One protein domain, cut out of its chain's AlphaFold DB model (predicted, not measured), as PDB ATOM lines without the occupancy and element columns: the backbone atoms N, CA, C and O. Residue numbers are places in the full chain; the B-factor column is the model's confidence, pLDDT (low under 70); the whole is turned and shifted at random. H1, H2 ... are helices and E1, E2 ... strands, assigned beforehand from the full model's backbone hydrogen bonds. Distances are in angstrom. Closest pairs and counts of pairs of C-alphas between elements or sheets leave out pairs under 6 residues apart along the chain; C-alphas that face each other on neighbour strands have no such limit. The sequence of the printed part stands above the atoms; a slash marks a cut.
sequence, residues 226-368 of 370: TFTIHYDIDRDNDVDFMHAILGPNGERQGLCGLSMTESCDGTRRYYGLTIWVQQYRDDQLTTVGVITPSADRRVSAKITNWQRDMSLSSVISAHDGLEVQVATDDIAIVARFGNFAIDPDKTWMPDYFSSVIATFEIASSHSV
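What this domain is: This is residues 226 to 368 of the 370 residues of an uncharacterized protein of Chloroflexi bacterium (UniProt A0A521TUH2). Two twisted sheets lie face to face as a sandwich, their strands nearly aligned, with the helix H2 packed on the outside of the larger sheet, over E5, turned away from the smaller sheet. The ends of the long axis are made by links: the one from E2 to E3 at one end and the one from E8 to E9 at the other. The 143 printed residues hold nine named strands and two named helices, in the order E1 E2 E3 E4 E5 H1 H2 E6 E7 E8 E9, and the class is mostly strand. The larger sheet, in the order E2 E3 E4 E5 E6, is mixed, and the smaller, E1 E9 E8 E7, is antiparallel. The whole is compact, with a radius of gyration of the C-alphas of 15.4 A, and elongated, spanning 52 by 30 by 25 A.

How they stand to each other: E1, residues 226 to 232, is an edge strand and antiparallel to E9, residues 352 to 364, with N 229 and O 358 2.8 A apart, within hydrogen-bond range. The chain then changes to the other sheet, where E2, residues 241 to 246, E3, residues 252 to 260, E4, residues 272 to 279, and E5, residues 284 to 291, form a meander, each strand the antiparallel neighbour of the one before. Within hydrogen-bond range are N 243 and O 256 of the hairpin E2 and E3 at 2.8 A, N 257 and O 276 of E3 and E4 at 3.0 A, and N 275 and O 288 of E4 and E5 at 2.8 A. H1, residues 295 to 298, only grazes this sheet, with residues 295 to 296. H2, residues 300 to 309, is on it at a height over the sheet of 9.5 A, over E5 and along the strands, at 11 degrees to E5 on the local plane; Gly 289 and Gln 307 have the closest C-alphas of E5 and H2, 7.5 A apart. Every O i to N i+4 pair of H2 is within hydrogen-bond range; H1 is too short for such a pair. E6, residues 314 to 317, is an edge strand parallel to E5, with N 316 and O 289 2.8 A apart; E5, H1, H2 and E6 form a strand-helix-strand unit, two parallel neighbour strands with helices between, and its crossover is right-handed. The chain changes back to E7, residues 323 to 327, which with E8, residues 331 to 343, and E9 forms a second meander. N 326 and O 333 of E7 and E8 are 2.9 A apart, and N 359 and O 336 of E9 and E8 are 2.8 A apart. In the sandwich, two sheets face to face, the facing parts are 9.0 A centre to centre and the strands stand at 12 degrees; the closest C-alphas of E5 and E7, those of Thr 286 and Ala 327, are 6.4 A apart.

Where its parts are: E1 begins at C-alpha 226 (114.355, 122.865, 131.242) and is 20.1 A long. E3 measures 24.1 A, E4 23.2 A and E5 23.3 A. H2 begins at C-alpha 300 (125.812, 148.367, 148.675) and is 14.1 A long. E8, 33.7 A, bends by 62 degrees at residue 339. E9, 32.7 A, bends by 77 degrees at residue 355 and ends at C-alpha 364 (115.521, 129.531, 121.529).

The domain as a whole: The two C-alphas farthest apart, those of Asn 249 and Thr 347, are 52.8 A apart. The printed part has no cut. The link from E3 to E4, 11 residues, is long. The mean pLDDT of the printed part is 85.1; residues 236 to 239, 344 to 350 and 365 to 368 are under 70.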
ATOM      1  N   THR A 226     114.509 122.507 129.831       89.31
ATOM      2  CA  THR A 226     114.355 122.865 131.242       89.31
ATOM      3  C   THR A 226     115.297 122.041 132.103       89.31
ATOM      4  O   THR A 226     115.316 120.815 132.014       89.31
ATOM      5  N   PHE A 227     116.029 122.709 132.991       89.12
ATOM      6  CA  PHE A 227     116.891 122.052 133.969       89.12
ATOM      7  C   PHE A 227     116.773 122.713 135.342       89.12
ATOM      8  O   PHE A 227     116.270 123.829 135.482       89.12
ATOM      9  N   THR A 228     117.215 122.010 136.383       89.25
ATOM     10  CA  THR A 228     117.125 122.480 137.770       89.25
ATOM     11  C   THR A 228     118.470 122.345 138.460       89.25
ATOM     12  O   THR A 228     119.099 121.291 138.412       89.25
ATOM     13  N   ILE A 229     118.886 123.423 139.117       86.25
ATOM     14  CA  ILE A 229     120.092 123.497 139.933       86.25
ATOM     15  C   ILE A 229     119.677 123.479 141.399       86.25
ATOM     16  O   ILE A 229     118.780 124.222 141.810       86.25
ATOM     17  N   HIS A 230     120.367 122.657 142.184       86.75
ATOM     18  CA  HIS A 230     120.238 122.602 143.634       86.75
ATOM     19  C   HIS A 230     121.559 123.023 144.272       86.75
ATOM     20  O   HIS A 230     122.508 122.240 144.328       86.75
ATOM     21  N   TYR A 231     121.610 124.255 144.761       81.50
ATOM     22  CA  TYR A 231     122.728 124.755 145.542       81.50
ATOM     23  C   TYR A 231     122.463 124.545 147.034       81.50
ATOM     24  O   TYR A 231     121.384 124.881 147.524       81.50
ATOM     25  N   ASP A 232     123.448 123.997 147.740       82.88
ATOM     26  CA  ASP A 232     123.427 123.772 149.186       82.88
ATOM     27  C   ASP A 232     124.857 123.957 149.714       82.88
ATOM     28  O   ASP A 232     125.759 123.196 149.352       82.88
ATOM     29  N   ILE A 233     125.057 124.994 150.534       74.88
ATOM     30  CA  ILE A 233     126.363 125.389 151.074       74.88
ATOM     31  C   ILE A 233     126.974 124.294 151.961       74.88
ATOM     32  O   ILE A 233     128.194 124.150 152.004       74.88
ATOM     33  N   ASP A 234     126.136 123.497 152.630       73.31
ATOM     34  CA  ASP A 234     126.567 122.488 153.600       73.31
ATOM     35  C   ASP A 234     126.929 121.156 152.930       73.31
ATOM     36  O   ASP A 234     127.576 120.301 153.541       73.31
ATOM     37  N   ARG A 235     126.511 120.956 151.675       70.50
ATOM     38  CA  ARG A 235     126.715 119.698 150.939       70.50
ATOM     39  C   ARG A 235     127.928 119.684 150.028       70.50
ATOM     40  O   ARG A 235     128.084 118.726 149.277       70.50
ATOM     41  N   ASP A 236     128.782 120.702 150.111       64.31
ATOM     42  CA  ASP A 236     129.966 120.812 149.254       64.31
ATOM     43  C   ASP A 236     129.596 120.811 147.753       64.31
ATOM     44  O   ASP A 236     130.412 120.462 146.908       64.31
ATOM     45  N   ASN A 237     128.349 121.178 147.419       63.09
ATOM     46  CA  ASN A 237     127.885 121.219 146.038       63.09
ATOM     47  C   ASN A 237     128.582 122.363 145.297       63.09
ATOM     48  O   ASN A 237     128.689 123.478 145.822       63.09
ATOM     49  N   ASP A 238     129.011 122.079 144.067       61.84
ATOM     50  CA  ASP A 238     129.729 123.034 143.234       61.84
ATOM     51  C   ASP A 238     128.928 124.333 143.077       61.84
ATOM     52  O   ASP A 238     127.723 124.359 142.813       61.84
ATOM     53  N   VAL A 239     129.635 125.434 143.315       64.12
ATOM     54  CA  VAL A 239     129.098 126.795 143.454       64.12
ATOM     55  C   VAL A 239     128.755 127.407 142.087       64.12
ATOM     56  O   VAL A 239     127.955 128.338 141.997       64.12
ATOM     57  N   ASP A 240     129.335 126.843 141.027       76.00
ATOM     58  CA  ASP A 240     129.238 127.308 139.653       76.00
ATOM     59  C   ASP A 240     128.679 126.203 138.759       76.00
ATOM     60  O   ASP A 240     129.238 125.113 138.655       76.00
ATOM     61  N   PHE A 241     127.588 126.506 138.063       83.25
ATOM     62  CA  PHE A 241     126.922 125.565 137.173       83.25
ATOM     63  C   PHE A 241     126.838 126.130 135.761       83.25
ATOM     64  O   PHE A 241     126.529 127.309 135.570       83.25
ATOM     65  N   MET A 242     127.058 125.267 134.769       86.44
ATOM     66  CA  MET A 242     126.934 125.599 133.353       86.44
ATOM     67  C   MET A 242     126.058 124.583 132.633       86.44
ATOM     68  O   MET A 242     126.199 123.379 132.829       86.44
ATOM     69  N   HIS A 243     125.216 125.078 131.731       88.25
ATOM     70  CA  HIS A 243     124.386 124.273 130.845       88.25
ATOM     71  C   HIS A 243     124.560 124.712 129.399       88.25
ATOM     72  O   HIS A 243     124.408 125.893 129.066       88.25
ATOM     73  N   ALA A 244     124.865 123.744 128.535       87.25
ATOM     74  CA  ALA A 244     124.953 123.957 127.098       87.25
ATOM     75  C   ALA A 244     123.564 124.188 126.511       87.25
ATOM     76  O   ALA A 244     122.665 123.368 126.672       87.25
ATOM     77  N   ILE A 245     123.407 125.287 125.780       87.50
ATOM     78  CA  ILE A 245     122.184 125.570 125.035       87.50
ATOM     79  C   ILE A 245     122.357 124.988 123.643       87.50
ATOM     80  O   ILE A 245     123.198 125.454 122.868       87.50
ATOM     81  N   LEU A 246     121.582 123.949 123.346       86.00
ATOM     82  CA  LEU A 246     121.633 123.244 122.072       86.00
ATOM     83  C   LEU A 246     120.538 123.745 121.129       86.00
ATOM     84  O   LEU A 246     119.401 123.997 121.528       86.00
ATOM     85  N   GLY A 247     120.898 123.885 119.861       84.25
ATOM     86  CA  GLY A 247     119.980 124.170 118.776       84.25
ATOM     87  C   GLY A 247     119.267 122.920 118.261       84.25
ATOM     88  O   GLY A 247     119.543 121.802 118.706       84.25
ATOM     89  N   PRO A 248     118.345 123.079 117.295       80.06
ATOM     90  CA  PRO A 248     117.518 121.981 116.800       80.06
ATOM     91  C   PRO A 248     118.291 120.813 116.177       80.06
ATOM     92  O   PRO A 248     117.768 119.702 116.150       80.06
ATOM     93  N   ASN A 249     119.506 121.043 115.666       81.88
ATOM     94  CA  ASN A 249     120.333 119.992 115.068       81.88
ATOM     95  C   ASN A 249     121.398 119.467 116.046       81.88
ATOM     96  O   ASN A 249     122.289 118.724 115.638       81.88
ATOM     97  N   GLY A 250     121.311 119.838 117.328       80.62
ATOM     98  CA  GLY A 250     122.285 119.475 118.356       80.62
ATOM     99  C   GLY A 250     123.536 120.355 118.366       80.62
ATOM    100  O   GLY A 250     124.439 120.100 119.160       80.62
ATOM    101  N   GLU A 251     123.603 121.393 117.528       81.62
ATOM    102  CA  GLU A 251     124.687 122.370 117.578       81.62
ATOM    103  C   GLU A 251     124.643 123.173 118.883       81.62
ATOM    104  O   GLU A 251     123.573 123.520 119.379       81.62
ATOM    105  N   ARG A 252     125.795 123.528 119.447       83.62
ATOM    106  CA  ARG A 252     125.856 124.417 120.614       83.62
ATOM    107  C   ARG A 252     125.594 125.864 120.167       83.62
ATOM    108  O   ARG A 252     126.383 126.443 119.431       83.62
ATOM    109  N   GLN A 253     124.495 126.462 120.617       88.00
ATOM    110  CA  GLN A 253     124.143 127.861 120.327       88.00
ATOM    111  C   GLN A 253     124.706 128.829 121.374       88.00
ATOM    112  O   GLN A 253     125.053 129.971 121.061       88.00
ATOM    113  N   GLY A 254     124.843 128.356 122.611       89.50
ATOM    114  CA  GLY A 254     125.324 129.164 123.719       89.50
ATOM    115  C   GLY A 254     125.581 128.361 124.985       89.50
ATOM    116  O   GLY A 254     125.509 127.128 124.998       89.50
ATOM    117  N   LEU A 255     125.853 129.087 126.061       91.00
ATOM    118  CA  LEU A 255     125.908 128.575 127.425       91.00
ATOM    119  C   LEU A 255     125.049 129.453 128.321       91.00
ATOM    120  O   LEU A 255     124.954 130.662 128.123       91.00
ATOM    121  N   CYS A 256     124.456 128.851 129.336       92.50
ATOM    122  CA  CYS A 256     123.901 129.590 130.456       92.50
ATOM    123  C   CYS A 256     124.361 128.973 131.759       92.50
ATOM    124  O   CYS A 256     124.834 127.837 131.791       92.50
ATOM    125  N   GLY A 257     124.222 129.727 132.835       91.12
ATOM    126  CA  GLY A 257     124.644 129.232 134.120       91.12
ATOM    127  C   GLY A 257     124.290 130.133 135.276       91.12
ATOM    128  O   GLY A 257     123.693 131.206 135.134       91.12
ATOM    129  N   LEU A 258     124.699 129.635 136.431       91.00
ATOM    130  CA  LEU A 258     124.678 130.330 137.698       91.00
ATOM    131  C   LEU A 258     126.118 130.371 138.205       91.00
ATOM    132  O   LEU A 258     126.810 129.355 138.176       91.00
ATOM    133  N   SER A 259     126.561 131.534 138.656       89.44
ATOM    134  CA  SER A 259     127.794 131.677 139.424       89.44
ATOM    135  C   SER A 259     127.556 132.481 140.685       89.44
ATOM    136  O   SER A 259     126.512 133.116 140.819       89.44
ATOM    137  N   MET A 260     128.487 132.467 141.631       86.81
ATOM    138  CA  MET A 260     128.334 133.241 142.871       86.81
ATOM    139  C   MET A 260     129.261 134.446 142.933       86.81
ATOM    140  O   MET A 260     130.247 134.541 142.200       86.81
ATOM    141  N   THR A 261     128.899 135.410 143.782       86.94
ATOM    142  CA  THR A 261     129.728 136.590 144.056       86.94
ATOM    143  C   THR A 261     131.061 136.209 144.697       86.94
ATOM    144  O   THR A 261     131.348 135.050 144.983       86.94
ATOM    145  N   GLU A 262     131.876 137.210 145.033       80.88
ATOM    146  CA  GLU A 262     132.882 137.007 146.073       80.88
ATOM    147  C   GLU A 262     132.239 136.511 147.385       80.88
ATOM    148  O   GLU A 262     131.093 136.847 147.714       80.88
ATOM    149  N   SER A 263     132.999 135.712 148.138       80.25
ATOM    150  CA  SER A 263     132.606 135.286 149.480       80.25
ATOM    151  C   SER A 263     132.661 136.467 150.455       80.25
ATOM    152  O   SER A 263     133.563 137.303 150.394       80.25
ATOM    153  N   CYS A 264     131.703 136.528 151.379       76.88
ATOM    154  CA  CYS A 264     131.603 137.578 152.391       76.88
ATOM    155  C   CYS A 264     132.790 137.578 153.362       76.88
ATOM    156  O   CYS A 264     133.206 138.640 153.821       76.88
ATOM    157  N   ASP A 265     133.293 136.391 153.701       74.31
ATOM    158  CA  ASP A 265     134.259 136.152 154.780       74.31
ATOM    159  C   ASP A 265     135.351 135.135 154.407       74.31
ATOM    160  O   ASP A 265     136.109 134.684 155.262       74.31
ATOM    161  N   GLY A 266     135.428 134.747 153.132       73.06
ATOM    162  CA  GLY A 266     136.348 133.715 152.659       73.06
ATOM    163  C   GLY A 266     135.881 132.278 152.927       73.06
ATOM    164  O   GLY A 266     136.540 131.351 152.469       73.06
ATOM    165  N   THR A 267     134.730 132.059 153.579       72.00
ATOM    166  CA  THR A 267     134.224 130.720 153.954       72.00
ATOM    167  C   THR A 267     133.068 130.226 153.076       72.00
ATOM    168  O   THR A 267     132.111 129.635 153.557       72.00
ATOM    169  N   ARG A 268     133.149 130.458 151.754       76.31
ATOM    170  CA  ARG A 268     132.103 130.084 150.767       76.31
ATOM    171  C   ARG A 268     130.688 130.613 151.071       76.31
ATOM    172  O   ARG A 268     129.704 130.057 150.602       76.31
ATOM    173  N   ARG A 269     130.570 131.706 151.827       83.44
ATOM    174  CA  ARG A 269     129.290 132.371 152.096       83.44
ATOM    175  C   ARG A 269     129.072 133.497 151.108       83.44
ATOM    176  O   ARG A 269     129.797 134.491 151.135       83.44
ATOM    177  N   TYR A 270     128.066 133.364 150.258       87.25
ATOM    178  CA  TYR A 270     127.826 134.293 149.159       87.25
ATOM    179  C   TYR A 270     126.561 135.113 149.397       87.25
ATOM    180  O   TYR A 270     125.503 134.574 149.719       87.25
ATOM    181  N   TYR A 271     126.673 136.431 149.234       90.44
ATOM    182  CA  TYR A 271     125.541 137.355 149.353       90.44
ATOM    183  C   TYR A 271     124.812 137.566 148.020       90.44
ATOM    184  O   TYR A 271     123.760 138.211 147.993       90.44
ATOM    185  N   GLY A 272     125.374 137.066 146.915       92.25
ATOM    186  CA  GLY A 272     124.828 137.224 145.577       92.25
ATOM    187  C   GLY A 272     125.104 136.037 144.656       92.25
ATOM    188  O   GLY A 272     126.081 135.305 144.814       92.25
ATOM    189  N   LEU A 273     124.234 135.905 143.663       93.25
ATOM    190  CA  LEU A 273     124.304 134.982 142.539       93.25
ATOM    191  C   LEU A 273     124.352 135.798 141.246       93.25
ATOM    192  O   LEU A 273     123.654 136.801 141.124       93.25
ATOM    193  N   THR A 274     125.115 135.353 140.262       94.50
ATOM    194  CA  THR A 274     125.075 135.847 138.889       94.50
ATOM    195  C   THR A 274     124.379 134.815 138.023       94.50
ATOM    196  O   THR A 274     124.833 133.681 137.906       94.50
ATOM    197  N   ILE A 275     123.304 135.219 137.369       94.88
ATOM    198  CA  ILE A 275     122.693 134.464 136.281       94.88
ATOM    199  C   ILE A 275     123.276 135.004 134.992       94.88
ATOM    200  O   ILE A 275     123.343 136.222 134.810       94.88
ATOM    201  N   TRP A 276     123.684 134.127 134.089       94.44
ATOM    202  CA  TRP A 276     124.286 134.564 132.842       94.44
ATOM    203  C   TRP A 276     123.884 133.686 131.665       94.44
ATOM    204  O   TRP A 276     123.579 132.502 131.809       94.44
ATOM    205  N   VAL A 277     123.887 134.301 130.487       94.62
ATOM    206  CA  VAL A 277     123.705 133.645 129.194       94.62
ATOM    207  C   VAL A 277     124.726 134.210 128.217       94.62
ATOM    208  O   VAL A 277     124.906 135.427 128.134       94.62
ATOM    209  N   GLN A 278     125.405 133.326 127.495       91.62
ATOM    210  CA  GLN A 278     126.309 133.679 126.415       91.62
ATOM    211  C   GLN A 278     125.860 133.030 125.110       91.62
ATOM    212  O   GLN A 278     125.628 131.823 125.051       91.62
ATOM    213  N   GLN A 279     125.817 133.828 124.051       91.00
ATOM    214  CA  GLN A 279     125.650 133.374 122.679       91.00
ATOM    215  C   GLN A 279     127.006 133.333 121.974       91.00
ATOM    216  O   GLN A 279     127.733 134.325 121.951       91.00
ATOM    217  N   TYR A 280     127.334 132.202 121.345       85.56
ATOM    218  CA  TYR A 280     128.657 132.021 120.740       85.56
ATOM    219  C   TYR A 280     128.864 132.777 119.431       85.56
ATOM    220  O   TYR A 280     129.978 133.210 119.151       85.56
ATOM    221  N   ARG A 281     127.812 132.930 118.617       82.25
ATOM    222  CA  ARG A 281     127.918 133.510 117.268       82.25
ATOM    223  C   ARG A 281     128.450 134.944 117.280       82.25
ATOM    224  O   ARG A 281     129.290 135.281 116.450       82.25
ATOM    225  N   ASP A 282     127.969 135.735 118.232       82.81
ATOM    226  CA  ASP A 282     128.216 137.178 118.320       82.81
ATOM    227  C   ASP A 282     128.907 137.573 119.634       82.81
ATOM    228  O   ASP A 282     129.006 138.753 119.957       82.81
ATOM    229  N   ASP A 283     129.370 136.576 120.400       82.56
ATOM    230  CA  ASP A 283     130.037 136.743 121.698       82.56
ATOM    231  C   ASP A 283     129.247 137.621 122.691       82.56
ATOM    232  O   ASP A 283     129.806 138.308 123.549       82.56
ATOM    233  N   GLN A 284     127.918 137.614 122.579       90.06
ATOM    234  CA  GLN A 284     127.052 138.373 123.471       90.06
ATOM    235  C   GLN A 284     126.957 137.657 124.814       90.06
ATOM    236  O   GLN A 284     126.563 136.496 124.866       90.06
ATOM    237  N   LEU A 285     127.294 138.362 125.894       91.38
ATOM    238  CA  LEU A 285     127.178 137.887 127.270       91.38
ATOM    239  C   LEU A 285     126.290 138.844 128.062       91.38
ATOM    240  O   LEU A 285     126.686 139.985 128.314       91.38
ATOM    241  N   THR A 286     125.137 138.349 128.502       94.19
ATOM    242  CA  THR A 286     124.210 139.079 129.371       94.19
ATOM    243  C   THR A 286     124.222 138.457 130.758       94.19
ATOM    244  O   THR A 286     124.164 137.236 130.904       94.19
ATOM    245  N   THR A 287     124.293 139.301 131.785       95.19
ATOM    246  CA  THR A 287     124.374 138.884 133.186       95.19
ATOM    247  C   THR A 287     123.363 139.651 134.042       95.19
ATOM    248  O   THR A 287     123.099 140.834 133.804       95.19
ATOM    249  N   VAL A 288     122.780 138.988 135.039       96.94
ATOM    250  CA  VAL A 288     121.895 139.581 136.054       96.94
ATOM    251  C   VAL A 288     122.348 139.118 137.433       96.94
ATOM    252  O   VAL A 288     122.592 137.932 137.640       96.94
ATOM    253  N   GLY A 289     122.455 140.050 138.378       96.38
ATOM    254  CA  GLY A 289     122.737 139.742 139.774       96.38
ATOM    255  C   GLY A 289     121.462 139.486 140.574       96.38
ATOM    256  O   GLY A 289     120.494 140.230 140.452       96.38
ATOM    257  N   VAL A 290     121.478 138.481 141.443       95.62
ATOM    258  CA  VAL A 290     120.448 138.226 142.454       95.62
ATOM    259  C   VAL A 290     121.106 138.274 143.826       95.62
ATOM    260  O   VAL A 290     122.042 137.526 144.070       95.62
ATOM    261  N   ILE A 291     120.652 139.146 144.722       95.12
ATOM    262  CA  ILE A 291     121.276 139.373 146.039       95.12
ATOM    263  C   ILE A 291     120.324 139.063 147.184       95.12
ATOM    264  O   ILE A 291     119.113 139.213 147.040       95.12
ATOM    265  N   THR A 292     120.844 138.694 148.352       92.31
ATOM    266  CA  THR A 292     119.996 138.545 149.543       92.31
ATOM    267  C   THR A 292     119.349 139.890 149.934       92.31
ATOM    268  O   THR A 292     119.934 140.957 149.705       92.31
ATOM    269  N   PRO A 293     118.150 139.901 150.551       89.31
ATOM    270  CA  PRO A 293     117.458 141.139 150.934       89.31
ATOM    271  C   PRO A 293     118.239 142.082 151.855       89.31
ATOM    272  O   PRO A 293     118.014 143.294 151.858       89.31
ATOM    273  N   SER A 294     119.153 141.561 152.672       87.62
ATOM    274  CA  SER A 294     119.978 142.393 153.552       87.62
ATOM    275  C   SER A 294     121.263 142.896 152.897       87.62
ATOM    276  O   SER A 294     121.802 143.909 153.361       87.62
ATOM    277  N   ALA A 295     121.735 142.248 151.826       89.19
ATOM    278  CA  ALA A 295     122.964 142.629 151.144       89.19
ATOM    279  C   ALA A 295     122.882 144.054 150.588       89.19
ATOM    280  O   ALA A 295     123.815 144.833 150.787       89.19
ATOM    281  N   ASP A 296     121.739 144.431 150.009       86.75
ATOM    282  CA  ASP A 296     121.513 145.771 149.448       86.75
ATOM    283  C   ASP A 296     121.808 146.889 150.464       86.75
ATOM    284  O   ASP A 296     122.435 147.897 150.151       86.75
ATOM    285  N   ARG A 297     121.464 146.675 151.739       85.50
ATOM    286  CA  ARG A 297     121.689 147.669 152.800       85.50
ATOM    287  C   ARG A 297     123.087 147.613 153.406       85.50
ATOM    288  O   ARG A 297     123.601 148.637 153.845       85.50
ATOM    289  N   ARG A 298     123.680 146.421 153.499       84.56
ATOM    290  CA  ARG A 298     124.911 146.185 154.277       84.56
ATOM    291  C   ARG A 298     126.181 146.251 153.437       84.56
ATOM    292  O   ARG A 298     127.229 146.613 153.963       84.56
ATOM    293  N   VAL A 299     126.094 145.918 152.150       86.69
ATOM    294  CA  VAL A 299     127.240 145.826 151.234       86.69
ATOM    295  C   VAL A 299     126.983 146.529 149.894       86.69
ATOM    296  O   VAL A 299     127.573 146.164 148.881       86.69
ATOM    297  N   SER A 300     126.165 147.588 149.880       89.75
ATOM    298  CA  SER A 300     125.812 148.367 148.675       89.75
ATOM    299  C   SER A 300     127.014 148.800 147.829       89.75
ATOM    300  O   SER A 300     126.989 148.697 146.603       89.75
ATOM    301  N   ALA A 301     128.103 149.241 148.467       89.88
ATOM    302  CA  ALA A 301     129.329 149.628 147.771       89.88
ATOM    303  C   ALA A 301     129.992 148.437 147.054       89.88
ATOM    304  O   ALA A 301     130.459 148.586 145.925       89.88
ATOM    305  N   LYS A 302     129.991 147.249 147.677       90.12
ATOM    306  CA  LYS A 302     130.497 146.020 147.051       90.12
ATOM    307  C   LYS A 302     129.598 145.579 145.902       90.12
ATOM    308  O   LYS A 302     130.116 145.288 144.834       90.12
ATOM    309  N   ILE A 303     128.276 145.627 146.084       92.38
ATOM    310  CA  ILE A 303     127.298 145.326 145.027       92.38
ATOM    311  C   ILE A 303     127.488 146.260 143.830       92.38
ATOM    312  O   ILE A 303     127.503 145.802 142.696       92.38
ATOM    313  N   THR A 304     127.700 147.556 144.070       92.75
ATOM    314  CA  THR A 304     127.933 148.541 143.000       92.75
ATOM    315  C   THR A 304     129.210 148.233 142.217       92.75
ATOM    316  O   THR A 304     129.236 148.363 140.992       92.75
ATOM    317  N   ASN A 305     130.282 147.832 142.906       91.31
ATOM    318  CA  ASN A 305     131.523 147.432 142.247       91.31
ATOM    319  C   ASN A 305     131.337 146.127 141.475       91.31
ATOM    320  O   ASN A 305     131.633 146.096 140.290       91.31
ATOM    321  N   TRP A 306     130.737 145.110 142.092       91.31
ATOM    322  CA  TRP A 306     130.413 143.846 141.435       91.31
ATOM    323  C   TRP A 306     129.550 144.050 140.182       91.31
ATOM    324  O   TRP A 306     129.872 143.510 139.127       91.31
ATOM    325  N   GLN A 307     128.520 144.900 140.252       94.00
ATOM    326  CA  GLN A 307     127.695 145.271 139.103       94.00
ATOM    327  C   GLN A 307     128.519 145.880 137.968       94.00
ATOM    328  O   GLN A 307     128.314 145.529 136.805       94.00
ATOM    329  N   ARG A 308     129.461 146.772 138.288       91.62
ATOM    330  CA  ARG A 308     130.352 147.389 137.302       91.62
ATOM    331  C   ARG A 308     131.320 146.368 136.704       91.62
ATOM    332  O   ARG A 308     131.416 146.273 135.484       91.62
ATOM    333  N   ASP A 309     131.998 145.605 137.552       87.69
ATOM    334  CA  ASP A 309     133.077 144.689 137.172       87.69
ATOM    335  C   ASP A 309     132.542 143.522 136.326       87.69
ATOM    336  O   ASP A 309     133.135 143.150 135.312       87.69
ATOM    337  N   MET A 310     131.352 143.016 136.667       84.50
ATOM    338  CA  MET A 310     130.669 141.955 135.918       84.50
ATOM    339  C   MET A 310     129.800 142.462 134.767       84.50
ATOM    340  O   MET A 310     129.264 141.650 134.004       84.50
ATOM    341  N   SER A 311     129.671 143.786 134.626       91.06
ATOM    342  CA  SER A 311     128.757 144.427 133.676       91.06
ATOM    343  C   SER A 311     127.325 143.889 133.806       91.06
ATOM    344  O   SER A 311     126.690 143.561 132.804       91.06
ATOM    345  N   LEU A 312     126.831 143.756 135.045       92.31
ATOM    346  CA  LEU A 312     125.486 143.241 135.299       92.31
ATOM    347  C   LEU A 312     124.453 144.212 134.738       92.31
ATOM    348  O   LEU A 312     124.439 145.396 135.086       92.31
ATOM    349  N   SER A 313     123.557 143.685 133.909       94.75
ATOM    350  CA  SER A 313     122.447 144.453 133.339       94.75
ATOM    351  C   SER A 313     121.508 144.985 134.426       94.75
ATOM    352  O   SER A 313     120.996 146.097 134.328       94.75
ATOM    353  N   SER A 314     121.320 144.206 135.491       96.00
ATOM    354  CA  SER A 314     120.544 144.574 136.670       96.00
ATOM    355  C   SER A 314     120.996 143.776 137.892       96.00
ATOM    356  O   SER A 314     121.666 142.746 137.766       96.00
ATOM    357  N   VAL A 315     120.631 144.268 139.076       96.69
ATOM    358  CA  VAL A 315     120.769 143.560 140.351       96.69
ATOM    359  C   VAL A 315     119.406 143.557 141.032       96.69
ATOM    360  O   VAL A 315     118.797 144.613 141.194       96.69
ATOM    361  N   ILE A 316     118.919 142.375 141.399       96.31
ATOM    362  CA  ILE A 316     117.566 142.151 141.913       96.31
ATOM    363  C   ILE A 316     117.656 141.492 143.288       96.31
ATOM    364  O   ILE A 316     118.520 140.652 143.535       96.31
ATOM    365  N   SER A 317     116.767 141.864 144.207       94.69
ATOM    366  CA  SER A 317     116.709 141.234 145.525       94.69
ATOM    367  C   SER A 317     115.972 139.892 145.472       94.69
ATOM    368  O   SER A 317     114.898 139.787 144.884       94.69
ATOM    369  N   ALA A 318     116.553 138.870 146.096       92.94
ATOM    370  CA  ALA A 318     116.016 137.524 146.177       92.94
ATOM    371  C   ALA A 318     114.758 137.462 147.045       92.94
ATOM    372  O   ALA A 318     114.731 137.954 148.173       92.94
ATOM    373  N   HIS A 319     113.737 136.785 146.538       90.88
ATOM    374  CA  HIS A 319     112.549 136.393 147.282       90.88
ATOM    375  C   HIS A 319     111.991 135.102 146.682       90.88
ATOM    376  O   HIS A 319     112.220 134.814 145.507       90.88
ATOM    377  N   ASP A 320     111.244 134.320 147.458       86.94
ATOM    378  CA  ASP A 320     110.644 133.095 146.928       86.94
ATOM    379  C   ASP A 320     109.732 133.396 145.730       86.94
ATOM    380  O   ASP A 320     108.991 134.385 145.714       86.94
ATOM    381  N   GLY A 321     109.833 132.554 144.700       90.38
ATOM    382  CA  GLY A 321     109.116 132.736 143.442       90.38
ATOM    383  C   GLY A 321     109.687 133.837 142.545       90.38
ATOM    384  O   GLY A 321     109.022 134.211 141.582       90.38
ATOM    385  N   LEU A 322     110.881 134.370 142.843       94.69
ATOM    386  CA  LEU A 322     111.569 135.302 141.953       94.69
ATOM    387  C   LEU A 322     111.775 134.656 140.577       94.69
ATOM    388  O   LEU A 322     112.305 133.551 140.465       94.69
ATOM    389  N   GLU A 323     111.390 135.378 139.534       96.00
ATOM    390  CA  GLU A 323     111.579 134.985 138.144       96.00
ATOM    391  C   GLU A 323     112.467 136.029 137.467       96.00
ATOM    392  O   GLU A 323     112.165 137.223 137.473       96.00
ATOM    393  N   VAL A 324     113.598 135.583 136.927       95.56
ATOM    394  CA  VAL A 324     114.586 136.444 136.281       95.56
ATOM    395  C   VAL A 324     114.725 136.036 134.829       95.56
ATOM    396  O   VAL A 324     115.083 134.902 134.520       95.56
ATOM    397  N   GLN A 325     114.472 136.982 133.933       95.19
ATOM    398  CA  GLN A 325     114.707 136.795 132.512       95.19
ATOM    399  C   GLN A 325     116.082 137.346 132.139       95.19
ATOM    400  O   GLN A 325     116.402 138.495 132.438       95.19
ATOM    401  N   VAL A 326     116.876 136.533 131.447       94.25
ATOM    402  CA  VAL A 326     118.165 136.946 130.884       94.25
ATOM    403  C   VAL A 326     118.171 136.569 129.410       94.25
ATOM    404  O   VAL A 326     117.792 135.455 129.058       94.25
ATOM    405  N   ALA A 327     118.550 137.491 128.530       93.88
ATOM    406  CA  ALA A 327     118.512 137.240 127.095       93.88
ATOM    407  C   ALA A 327     119.683 137.882 126.348       93.88
ATOM    408  O   ALA A 327     120.196 138.930 126.744       93.88
ATOM    409  N   THR A 328     120.070 137.229 125.259       92.31
ATOM    410  CA  THR A 328     120.776 137.799 124.109       92.31
ATOM    411  C   THR A 328     119.766 138.030 122.979       92.31
ATOM    412  O   THR A 328     118.558 137.849 123.173       92.31
ATOM    413  N   ASP A 329     120.242 138.401 121.793       89.00
ATOM    414  CA  ASP A 329     119.371 138.573 120.627       89.00
ATOM    415  C   ASP A 329     118.660 137.266 120.214       89.00
ATOM    416  O   ASP A 329     117.472 137.290 119.882       89.00
ATOM    417  N   ASP A 330     119.342 136.115 120.292       88.62
ATOM    418  CA  ASP A 330     118.794 134.822 119.839       88.62
ATOM    419  C   ASP A 330     118.413 133.843 120.958       88.62
ATOM    420  O   ASP A 330     117.689 132.867 120.719       88.62
ATOM    421  N   ILE A 331     118.890 134.072 122.180       90.69
ATOM    422  CA  ILE A 331     118.714 133.149 123.299       90.69
ATOM    423  C   ILE A 331     118.047 133.889 124.447       90.69
ATOM    424  O   ILE A 331     118.531 134.924 124.890       90.69
ATOM    425  N   ALA A 332     116.965 133.335 124.986       92.88
ATOM    426  CA  ALA A 332     116.385 133.807 126.234       92.88
ATOM    427  C   ALA A 332     116.292 132.664 127.237       92.88
ATOM    428  O   ALA A 332     115.839 131.570 126.908       92.88
ATOM    429  N   ILE A 333     116.676 132.947 128.473       93.88
ATOM    430  CA  ILE A 333     116.483 132.060 129.610       93.88
ATOM    431  C   ILE A 333     115.569 132.731 130.626       93.88
ATOM    432  O   ILE A 333     115.606 133.951 130.818       93.88
ATOM    433  N   VAL A 334     114.756 131.919 131.282       95.19
ATOM    434  CA  VAL A 334     113.961 132.318 132.436       95.19
ATOM    435  C   VAL A 334     114.392 131.457 133.610       95.19
ATOM    436  O   VAL A 334     114.209 130.243 133.595       95.19
ATOM    437  N   ALA A 335     115.000 132.083 134.609       94.44
ATOM    438  CA  ALA A 335     115.406 131.442 135.848       94.44
ATOM    439  C   ALA A 335     114.345 131.702 136.921       94.44
ATOM    440  O   ALA A 335     114.133 132.842 137.336       94.44
ATOM    441  N   ARG A 336     113.680 130.643 137.376       95.06
ATOM    442  CA  ARG A 336     112.736 130.662 138.494       95.06
ATOM    443  C   ARG A 336     113.411 130.153 139.748       95.06
ATOM    444  O   ARG A 336     113.873 129.013 139.790       95.06
ATOM    445  N   PHE A 337     113.408 130.976 140.780       91.44
ATOM    446  CA  PHE A 337     113.982 130.641 142.065       91.44
ATOM    447  C   PHE A 337     112.903 130.207 143.047       91.44
ATOM    448  O   PHE A 337     111.893 130.886 143.247       91.44
ATOM    449  N   GLY A 338     113.143 129.067 143.679       84.81
ATOM    450  CA  GLY A 338     112.342 128.550 144.772       84.81
ATOM    451  C   GLY A 338     113.217 128.210 145.969       84.81
ATOM    452  O   GLY A 338     114.392 127.870 145.822       84.81
ATOM    453  N   ASN A 339     112.603 128.250 147.150       80.56
ATOM    454  CA  ASN A 339     113.194 127.799 148.405       80.56
ATOM    455  C   ASN A 339     114.551 128.453 148.687       80.56
ATOM    456  O   ASN A 339     115.557 127.759 148.860       80.56
ATOM    457  N   PHE A 340     114.588 129.786 148.731       81.06
ATOM    458  CA  PHE A 340     115.769 130.471 149.240       81.06
ATOM    459  C   PHE A 340     115.906 130.175 150.736       81.06
ATOM    460  O   PHE A 340     115.145 130.697 151.550       81.06
ATOM    461  N   ALA A 341     116.894 129.366 151.117       79.75
ATOM    462  CA  ALA A 341     117.351 129.364 152.497       79.75
ATOM    463  C   ALA A 341     118.405 130.461 152.618       79.75
ATOM    464  O   ALA A 341     119.453 130.429 151.969       79.75
ATOM    465  N   ILE A 342     118.062 131.475 153.401       76.56
ATOM    466  CA  ILE A 342     118.933 132.596 153.715       76.56
ATOM    467  C   ILE A 342     119.236 132.477 155.195       76.56
ATOM    468  O   ILE A 342     118.322 132.555 156.019       76.56
ATOM    469  N   ASP A 343     120.501 132.243 155.520       73.00
ATOM    470  CA  ASP A 343     120.925 132.156 156.907       73.00
ATOM    471  C   ASP A 343     121.305 133.563 157.395       73.00
ATOM    472  O   ASP A 343     122.222 134.185 156.835       73.00
ATOM    473  N   PRO A 344     120.584 134.116 158.385       68.25
ATOM    474  CA  PRO A 344     120.972 135.369 159.000       68.25
ATOM    475  C   PRO A 344     122.214 135.136 159.866       68.25
ATOM    476  O   PRO A 344     122.112 134.750 161.032       68.25
ATOM    477  N   ASP A 345     123.404 135.391 159.321       63.88
ATOM    478  CA  ASP A 345     124.614 135.390 160.146       63.88
ATOM    479  C   ASP A 345     124.642 136.610 161.087       63.88
ATOM    480  O   ASP A 345     123.819 137.529 161.033       63.88
ATOM    481  N   LYS A 346     125.638 136.606 161.976       60.50
ATOM    482  CA  LYS A 346     126.031 137.668 162.908       60.50
ATOM    483  C   LYS A 346     125.688 139.072 162.403       60.50
ATOM    484  O   LYS A 346     125.907 139.424 161.251       60.50
ATOM    485  N   THR A 347     125.325 139.952 163.337       62.47
ATOM    486  CA  THR A 347     124.895 141.347 163.101       62.47
ATOM    487  C   THR A 347     125.798 142.209 162.206       62.47
ATOM    488  O   THR A 347     125.348 143.269 161.764       62.47
ATOM    489  N   TRP A 348     127.047 141.808 161.958       62.56
ATOM    490  CA  TRP A 348     128.036 142.518 161.142       62.56
ATOM    491  C   TRP A 348     128.202 141.979 159.707       62.56
ATOM    492  O   TRP A 348     128.867 142.643 158.915       62.56
ATOM    493  N   MET A 349     127.591 140.846 159.343       61.44
ATOM    494  CA  MET A 349     127.618 140.293 157.980       61.44
ATOM    495  C   MET A 349     126.281 140.515 157.254       61.44
ATOM    496  O   MET A 349     125.248 140.659 157.912       61.44
ATOM    497  N   PRO A 350     126.272 140.616 155.910       68.88
ATOM    498  CA  PRO A 350     125.043 140.418 155.151       68.88
ATOM    499  C   PRO A 350     124.571 138.969 155.298       68.88
ATOM    500  O   PRO A 350     125.391 138.070 155.491       68.88
ATOM    501  N   ASP A 351     123.263 138.751 155.182       82.44
ATOM    502  CA  ASP A 351     122.751 137.389 155.085       82.44
ATOM    503  C   ASP A 351     123.308 136.755 153.805       82.44
ATOM    504  O   ASP A 351     123.513 137.443 152.793       82.44
ATOM    505  N   TYR A 352     123.535 135.449 153.839       85.62
ATOM    506  CA  TYR A 352     124.077 134.696 152.714       85.62
ATOM    507  C   TYR A 352     123.106 133.598 152.284       85.62
ATOM    508  O   TYR A 352     122.241 133.167 153.051       85.62
ATOM    509  N   PHE A 353     123.240 133.153 151.037       86.94
ATOM    510  CA  PHE A 353     122.500 131.997 150.546       86.94
ATOM    511  C   PHE A 353     123.078 130.724 151.165       86.94
ATOM    512  O   PHE A 353     124.236 130.397 150.915       86.94
ATOM    513  N   SER A 354     122.283 130.005 151.958       85.62
ATOM    514  CA  SER A 354     122.642 128.669 152.445       85.62
ATOM    515  C   SER A 354     122.120 127.568 151.524       85.62
ATOM    516  O   SER A 354     122.802 126.572 151.314       85.62
ATOM    517  N   SER A 355     120.962 127.766 150.888       87.94
ATOM    518  CA  SER A 355     120.502 126.897 149.802       87.94
ATOM    519  C   SER A 355     119.644 127.643 148.791       87.94
ATOM    520  O   SER A 355     118.898 128.556 149.152       87.94
ATOM    521  N   VAL A 356     119.702 127.221 147.529       88.69
ATOM    522  CA  VAL A 356     118.915 127.796 146.432       88.69
ATOM    523  C   VAL A 356     118.482 126.693 145.477       88.69
ATOM    524  O   VAL A 356     119.303 125.883 145.052       88.69
ATOM    525  N   ILE A 357     117.205 126.685 145.094       90.88
ATOM    526  CA  ILE A 357     116.724 125.879 143.972       90.88
ATOM    527  C   ILE A 357     116.395 126.824 142.823       90.88
ATOM    528  O   ILE A 357     115.530 127.689 142.951       90.88
ATOM    529  N   ALA A 358     117.072 126.654 141.693       91.69
ATOM    530  CA  ALA A 358     116.855 127.470 140.506       91.69
ATOM    531  C   ALA A 358     116.462 126.576 139.327       91.69
ATOM    532  O   ALA A 358     117.206 125.677 138.942       91.69
ATOM    533  N   THR A 359     115.282 126.811 138.759       93.75
ATOM    534  CA  THR A 359     114.800 126.137 137.549       93.75
ATOM    535  C   THR A 359     114.979 127.062 136.363       93.75
ATOM    536  O   THR A 359     114.499 128.190 136.388       93.75
ATOM    537  N   PHE A 360     115.653 126.591 135.326       93.19
ATOM    538  CA  PHE A 360     115.935 127.356 134.123       93.19
ATOM    539  C   PHE A 360     115.093 126.823 132.980       93.19
ATOM    540  O   PHE A 360     115.144 125.633 132.686       93.19
ATOM    541  N   GLU A 361     114.359 127.707 132.315       93.88
ATOM    542  CA  GLU A 361     113.633 127.420 131.083       93.88
ATOM    543  C   GLU A 361     114.310 128.159 129.928       93.88
ATOM    544  O   GLU A 361     114.484 129.379 129.980       93.88
ATOM    545  N   ILE A 362     114.695 127.434 128.876       90.94
ATOM    546  CA  ILE A 362     115.414 128.005 127.732       90.94
ATOM    547  C   ILE A 362     114.475 128.143 126.535       90.94
ATOM    548  O   ILE A 362     113.907 127.167 126.037       90.94
ATOM    549  N   ALA A 363     114.316 129.375 126.060       85.38
ATOM    550  CA  ALA A 363     113.617 129.704 124.829       85.38
ATOM    551  C   ALA A 363     114.648 130.061 123.755       85.38
ATOM    552  O   ALA A 363     115.292 131.111 123.816       85.38
ATOM    553  N   SER A 364     114.779 129.203 122.745       70.12
ATOM    554  CA  SER A 364     115.521 129.531 121.529       70.12
ATOM    555  C   SER A 364     114.614 130.279 120.545       70.12
ATOM    556  O   SER A 364     113.426 129.962 120.386       70.12
ATOM    557  N   SER A 365     115.170 131.291 119.869       63.03
ATOM    558  CA  SER A 365     114.468 132.185 118.928       63.03
ATOM    559  C   SER A 365     113.764 131.476 117.760       63.03
ATOM    560  O   SER A 365     112.928 132.065 117.076       63.03
ATOM    561  N   HIS A 366     114.013 130.180 117.559       56.62
ATOM    562  CA  HIS A 366     113.406 129.381 116.492       56.62
ATOM    563  C   HIS A 366     111.889 129.164 116.646       56.62
ATOM    564  O   HIS A 366     111.251 128.646 115.729       56.62
ATOM    565  N   SER A 367     111.299 129.578 117.771       47.97
ATOM    566  CA  SER A 367     109.854 129.514 118.024       47.97
ATOM    567  C   SER A 367     109.061 130.754 117.572       47.97
ATOM    568  O   SER A 367     107.837 130.708 117.596       47.97
ATOM    569  N   VAL A 368     109.713 131.839 117.127       41.38
ATOM    570  CA  VAL A 368     109.050 133.147 116.890       41.38
ATOM    571  C   VAL A 368     108.698 133.414 115.411       41.38
ATOM    572  O   VAL A 368     107.966 134.350 115.102       41.38
TER     573      VAL A 368